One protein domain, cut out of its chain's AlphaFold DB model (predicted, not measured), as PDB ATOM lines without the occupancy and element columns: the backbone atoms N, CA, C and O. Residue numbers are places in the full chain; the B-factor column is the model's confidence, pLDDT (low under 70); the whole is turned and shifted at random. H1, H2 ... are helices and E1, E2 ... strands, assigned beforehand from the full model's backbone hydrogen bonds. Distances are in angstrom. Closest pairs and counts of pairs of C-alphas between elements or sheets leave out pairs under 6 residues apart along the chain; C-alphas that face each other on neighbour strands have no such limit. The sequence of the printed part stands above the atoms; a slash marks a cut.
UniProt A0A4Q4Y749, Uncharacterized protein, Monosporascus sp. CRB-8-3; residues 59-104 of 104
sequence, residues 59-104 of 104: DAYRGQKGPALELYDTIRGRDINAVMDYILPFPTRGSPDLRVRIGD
ATOM      1  N   ASP A  59      11.249  48.561 -43.759       93.44
ATOM      2  CA  ASP A  59      12.682  48.825 -43.773       93.44
ATOM      3  C   ASP A  59      13.400  48.110 -42.621       93.44
ATOM      4  O   ASP A  59      12.799  47.678 -41.637       93.44
ATOM      5  N   ALA A  60      14.727  48.009 -42.704       92.12
ATOM      6  CA  ALA A  60      15.529  47.638 -41.541       92.12
ATOM      7  C   ALA A  60      15.524  48.794 -40.530       92.12
ATOM      8  O   ALA A  60      15.861  49.925 -40.894       92.12
ATOM      9  N   TYR A  61      15.180  48.523 -39.272       92.06
ATOM     10  CA  TYR A  61      15.153  49.560 -38.243       92.06
ATOM     11  C   TYR A  61      16.560  50.103 -37.955       92.06
ATOM     12  O   TYR A  61      17.510  49.360 -37.707       92.06
ATOM     13  N   ARG A  62      16.679  51.426 -38.010       89.94
ATOM     14  CA  ARG A  62      17.881  52.235 -37.767       89.94
ATOM     15  C   ARG A  62      17.546  53.491 -36.945       89.94
ATOM     16  O   ARG A  62      18.307  54.453 -36.968       89.94
ATOM     17  N   GLY A  63      16.404  53.499 -36.249       86.88
ATOM     18  CA  GLY A  63      15.902  54.659 -35.499       86.88
ATOM     19  C   GLY A  63      15.008  55.614 -36.301       86.88
ATOM     20  O   GLY A  63      14.687  56.696 -35.814       86.88
ATOM     21  N   GLN A  64      14.613  55.248 -37.524       87.88
ATOM     22  CA  GLN A  64      13.653  56.008 -38.327       87.88
ATOM     23  C   GLN A  64      12.206  55.767 -37.879       87.88
ATOM     24  O   GLN A  64      11.903  54.763 -37.241       87.88
ATOM     25  N   LYS A  65      11.321  56.690 -38.265       83.81
ATOM     26  CA  LYS A  65       9.866  56.504 -38.203       83.81
ATOM     27  C   LYS A  65       9.379  55.770 -39.450       83.81
ATOM     28  O   LYS A  65       9.971  55.935 -40.519       83.81
ATOM     29  N   GLY A  66       8.268  55.061 -39.329       87.38
ATOM     30  CA  GLY A  66       7.681  54.250 -40.385       87.38
ATOM     31  C   GLY A  66       7.875  52.752 -40.140       87.38
ATOM     32  O   GLY A  66       8.673  52.354 -39.290       87.38
ATOM     33  N   PRO A  67       7.162  51.915 -40.912       92.44
ATOM     34  CA  PRO A  67       7.150  50.474 -40.714       92.44
ATOM     35  C   PRO A  67       8.556  49.900 -40.893       92.44
ATOM     36  O   PRO A  67       9.121  49.896 -41.989       92.44
ATOM     37  N   ALA A  68       9.122  49.391 -39.804       94.38
ATOM     38  CA  ALA A  68      10.467  48.838 -39.803       94.38
ATOM     39  C   ALA A  68      10.556  47.553 -38.980       94.38
ATOM     40  O   ALA A  68       9.792  47.332 -38.044       94.38
ATOM     41  N   LEU A  69      11.509  46.697 -39.335       95.19
ATOM     42  CA  LEU A  69      11.804  45.451 -38.641       95.19
ATOM     43  C   LEU A  69      13.127  45.585 -37.886       95.19
ATOM     44  O   LEU A  69      14.172  45.873 -38.478       95.19
ATOM     45  N   GLU A  70      13.081  45.358 -36.576       94.25
ATOM     46  CA  GLU A  70      14.239  45.361 -35.682       94.25
ATOM     47  C   GLU A  70      14.501  43.948 -35.156       94.25
ATOM     48  O   GLU A  70      13.597  43.281 -34.653       94.25
ATOM     49  N   LEU A  71      15.747  43.481 -35.243       94.25
ATOM     50  CA  LEU A  71      16.127  42.190 -34.680       94.25
ATOM     51  C   LEU A  71      16.047  42.236 -33.148       94.25
ATOM     52  O   LEU A  71      16.631  43.119 -32.523       94.25
ATOM     53  N   TYR A  72      15.374  41.265 -32.532       94.88
ATOM     54  CA  TYR A  72      15.174  41.239 -31.085       94.88
ATOM     55  C   TYR A  72      15.720  39.954 -30.475       94.88
ATOM     56  O   TYR A  72      15.255  38.875 -30.825       94.88
ATOM     57  N   ASP A  73      16.710  40.079 -29.578       95.31
ATOM     58  CA  ASP A  73      17.358  38.965 -28.856       95.31
ATOM     59  C   ASP A  73      17.477  37.702 -29.732       95.31
ATOM     60  O   ASP A  73      16.970  36.625 -29.414       95.31
ATOM     61  N   THR A  74      18.071  37.885 -30.911       95.50
ATOM     62  CA  THR A  74      18.305  36.822 -31.884       95.50
ATOM     63  C   THR A  74      19.796  36.758 -32.165       95.50
ATOM     64  O   THR A  74      20.414  37.749 -32.560       95.50
ATOM     65  N   ILE A  75      20.381  35.581 -31.979       95.06
ATOM     66  CA  ILE A  75      21.796  35.300 -32.191       95.06
ATOM     67  C   ILE A  75      21.898  34.261 -33.301       95.06
ATOM     68  O   ILE A  75      21.394  33.148 -33.163       95.06
ATOM     69  N   ARG A  76      22.614  34.582 -34.387       91.69
ATOM     70  CA  ARG A  76      22.724  33.709 -35.571       91.69
ATOM     71  C   ARG A  76      23.117  32.267 -35.223       91.69
ATOM     72  O   ARG A  76      22.490  31.334 -35.706       91.69
ATOM     73  N   GLY A  77      24.129  32.086 -34.375       92.81
ATOM     74  CA  GLY A  77      24.603  30.754 -33.984       92.81
ATOM     75  C   GLY A  77      23.599  29.946 -33.154       92.81
ATOM     76  O   GLY A  77      23.549  28.730 -33.297       92.81
ATOM     77  N   ARG A  78      22.798  30.614 -32.314       93.81
ATOM     78  CA  ARG A  78      21.821  29.979 -31.417       93.81
ATOM     79  C   ARG A  78      20.514  29.675 -32.147       93.81
ATOM     80  O   ARG A  78      20.038  28.546 -32.064       93.81
ATOM     81  N   ASP A  79      19.997  30.670 -32.871       95.06
ATOM     82  CA  ASP A  79      18.592  30.736 -33.293       95.06
ATOM     83  C   ASP A  79      18.365  30.487 -34.785       95.06
ATOM     84  O   ASP A  79      17.243  30.220 -35.201       95.06
ATOM     85  N   ILE A  80      19.413  30.599 -35.611       93.00
ATOM     86  CA  ILE A  80      19.294  30.532 -37.078       93.00
ATOM     87  C   ILE A  80      20.077  29.357 -37.654       93.00
ATOM     88  O   ILE A  80      19.586  28.649 -38.531       93.00
ATOM     89  N   ASN A  81      21.312  29.150 -37.195       91.88
ATOM     90  CA  ASN A  81      22.160  28.091 -37.719       91.88
ATOM     91  C   ASN A  81      21.566  26.721 -37.392       91.88
ATOM     92  O   ASN A  81      21.326  26.393 -36.233       91.88
ATOM     93  N   ALA A  82      21.393  25.901 -38.426       89.69
ATOM     94  CA  ALA A  82      20.963  24.524 -38.268       89.69
ATOM     95  C   ALA A  82      22.062  23.707 -37.577       89.69
ATOM     96  O   ALA A  82      23.162  23.567 -38.116       89.69
ATOM     97  N   VAL A  83      21.758  23.158 -36.402       91.00
ATOM     98  CA  VAL A  83      22.659  22.252 -35.662       91.00
ATOM     99  C   VAL A  83      22.130  20.818 -35.618       91.00
ATOM    100  O   VAL A  83      22.845  19.909 -35.207       91.00
ATOM    101  N   MET A  84      20.887  20.606 -36.059       88.19
ATOM    102  CA  MET A  84      20.248  19.296 -36.176       88.19
ATOM    103  C   MET A  84      19.552  19.171 -37.535       88.19
ATOM    104  O   MET A  84      18.858  20.095 -37.961       88.19
ATOM    105  N   ASP A  85      19.718  18.018 -38.185       82.69
ATOM    106  CA  ASP A  85      19.154  17.707 -39.503       82.69
ATOM    107  C   ASP A  85      18.128  16.566 -39.366       82.69
ATOM    108  O   ASP A  85      18.492  15.394 -39.259       82.69
ATOM    109  N   TYR A  86      16.842  16.927 -39.260       80.88
ATOM    110  CA  TYR A  86      15.708  15.992 -39.221       80.88
ATOM    111  C   TYR A  86      14.996  15.987 -40.591       80.88
ATOM    112  O   TYR A  86      15.633  16.006 -41.636       80.88
ATOM    113  N   ILE A  87      13.656  15.977 -40.619       79.69
ATOM    114  CA  ILE A  87      12.877  16.263 -41.837       79.69
ATOM    115  C   ILE A  87      13.037  17.740 -42.244       79.69
ATOM    116  O   ILE A  87      13.021  18.066 -43.428       79.69
ATOM    117  N   LEU A  88      13.196  18.626 -41.257       81.75
ATOM    118  CA  LEU A  88      13.533  20.036 -41.421       81.75
ATOM    119  C   LEU A  88      14.776  20.343 -40.570       81.75
ATOM    120  O   LEU A  88      14.957  19.707 -39.527       81.75
ATOM    121  N   PRO A  89      15.632  21.289 -40.988       86.44
ATOM    122  CA  PRO A  89      16.746  21.736 -40.168       86.44
ATOM    123  C   PRO A  89      16.234  22.527 -38.961       86.44
ATOM    124  O   PRO A  89      15.363  23.384 -39.111       86.44
ATOM    125  N   PHE A  90      16.802  22.269 -37.782       91.12
ATOM    126  CA  PHE A  90      16.449  22.981 -36.551       91.12
ATOM    127  C   PHE A  90      17.662  23.679 -35.919       91.12
ATOM    128  O   PHE A  90      18.781  23.143 -35.975       91.12
ATOM    129  N   PRO A  91      17.450  24.859 -35.302       92.94
ATOM    130  CA  PRO A  91      18.470  25.552 -34.529       92.94
ATOM    131  C   PRO A  91      18.728  24.855 -33.188       92.94
ATOM    132  O   PRO A  91      18.233  23.756 -32.923       92.94
ATOM    133  N   THR A  92      19.550  25.471 -32.336       93.25
ATOM    134  CA  THR A  92      19.918  24.892 -31.037       93.25
ATOM    135  C   THR A  92      18.674  24.632 -30.189       93.25
ATOM    136  O   THR A  92      17.756  25.447 -30.141       93.25
ATOM    137  N   ARG A  93      18.621  23.490 -29.494       91.56
ATOM    138  CA  ARG A  93      17.480  23.158 -28.631       91.56
ATOM    139  C   ARG A  93      17.274  24.254 -27.578       91.56
ATOM    140  O   ARG A  93      18.218  24.631 -26.893       91.56
ATOM    141  N   GLY A  94      16.037  24.724 -27.433       91.00
ATOM    142  CA  GLY A  94      15.703  25.842 -26.540       91.00
ATOM    143  C   GLY A  94      15.897  27.230 -27.164       91.00
ATOM    144  O   GLY A  94      15.697  28.222 -26.472       91.00
ATOM    145  N   SER A  95      16.259  27.301 -28.449       93.12
ATOM    146  CA  SER A  95      16.190  28.518 -29.263       93.12
ATOM    147  C   SER A  95      14.778  29.128 -29.218       93.12
ATOM    148  O   SER A  95      13.810  28.398 -29.435       93.12
ATOM    149  N   PRO A  96      14.634  30.444 -28.971       93.56
ATOM    150  CA  PRO A  96      13.391  31.183 -29.206       93.56
ATOM    151  C   PRO A  96      13.130  31.497 -30.693       93.56
ATOM    152  O   PRO A  96      12.167  32.201 -30.998       93.56
ATOM    153  N   ASP A  97      13.984  31.001 -31.591       93.12
ATOM    154  CA  ASP A  97      13.988  31.217 -33.039       93.12
ATOM    155  C   ASP A  97      14.181  32.693 -33.428       93.12
ATOM    156  O   ASP A  97      14.598  33.531 -32.621       93.12
ATOM    157  N   LEU A  98      13.961  33.019 -34.706       94.50
ATOM    158  CA  LEU A  98      14.045  34.392 -35.195       94.50
ATOM    159  C   LEU A  98      12.947  35.240 -34.549       94.50
ATOM    160  O   LEU A  98      11.759  35.027 -34.796       94.50
ATOM    161  N   ARG A  99      13.353  36.265 -33.800       95.19
ATOM    162  CA  ARG A  99      12.437  37.252 -33.231       95.19
ATOM    163  C   ARG A  99      12.721  38.637 -33.778       95.19
ATOM    164  O   ARG A  99      13.863  39.083 -33.885       95.19
ATOM    165  N   VAL A 100      11.638  39.321 -34.117       94.75
ATOM    166  CA  VAL A 100      11.671  40.634 -34.749       94.75
ATOM    167  C   VAL A 100      10.617  41.512 -34.089       94.75
ATOM    168  O   VAL A 100       9.504  41.058 -33.824       94.75
ATOM    169  N   ARG A 101      10.974  42.763 -33.807       93.81
ATOM    170  CA  ARG A 101      10.044  43.807 -33.378       93.81
ATOM    171  C   ARG A 101       9.633  44.640 -34.580       93.81
ATOM    172  O   ARG A 101      10.451  44.923 -35.451       93.81
ATOM    173  N   ILE A 102       8.366  45.032 -34.599       91.56
ATOM    174  CA  ILE A 102       7.837  45.972 -35.581       91.56
ATOM    175  C   ILE A 102       7.937  47.360 -34.953       91.56
ATOM    176  O   ILE A 102       7.408  47.581 -33.862       91.56
ATOM    177  N   GLY A 103       8.700  48.239 -35.595       82.38
ATOM    178  CA  GLY A 103       8.758  49.660 -35.283       82.38
ATOM    179  C   GLY A 103       7.711  50.422 -36.089       82.38
ATOM    180  O   GLY A 103       7.463  50.072 -37.246       82.38
ATOM    181  N   ASP A 104       7.137  51.443 -35.458       64.69
ATOM    182  CA  ASP A 104       6.190  52.398 -36.045       64.69
ATOM    183  C   ASP A 104       6.848  53.769 -36.276       64.69
ATOM    184  O   ASP A 104       7.681  54.201 -35.440       64.69
TER     185      ASP A 104
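Overview. This is residues 59 to 104 of the 104 residues of an uncharacterized protein of Monosporascus sp. CRB-8-3 (UniProt A0A4Q4Y749). A loose rod with little regular structure: residues 61 to 67 loop round at one end, strands E1 and E2 make a two-stranded ribbon beside them, the small helix H1 comes farther along, and a loop round Tyr 86 makes the other end. The printed part has 46 residues, 13 of them in named elements, in the order E1, H1, E2; the class is mixed and the sheet antiparallel. The radius of gyration of the C-alphas is 13.4 A, and the spans are 41 by 17 by 12 A.

Arrangement. Residues 59 to 60 pair, parallel, with residues 68 to 69 of E1, residues 68 to 71. E2, residues 100 to 103, is its antiparallel neighbour at 146 degrees, with N 101 and O 70 2.8 A apart, within hydrogen-bond range. In H1, residues 76 to 80, the O i to N i+4 pair is within range.

Along the chain. E1 begins at C-alpha 68 (10.467, 48.838, -39.803) and spans 10.1 A, H1 4.9 A. E2 spans 9.5 A, ending at C-alpha 103 (8.758, 49.660, -35.283).

Size, cuts and confidence. The C-alphas farthest apart, of Lys 65 and Tyr 86, are 40.9 A apart. The printed part has no cut; H1 to E2 is a long link. Residue 104 is under pLDDT 70.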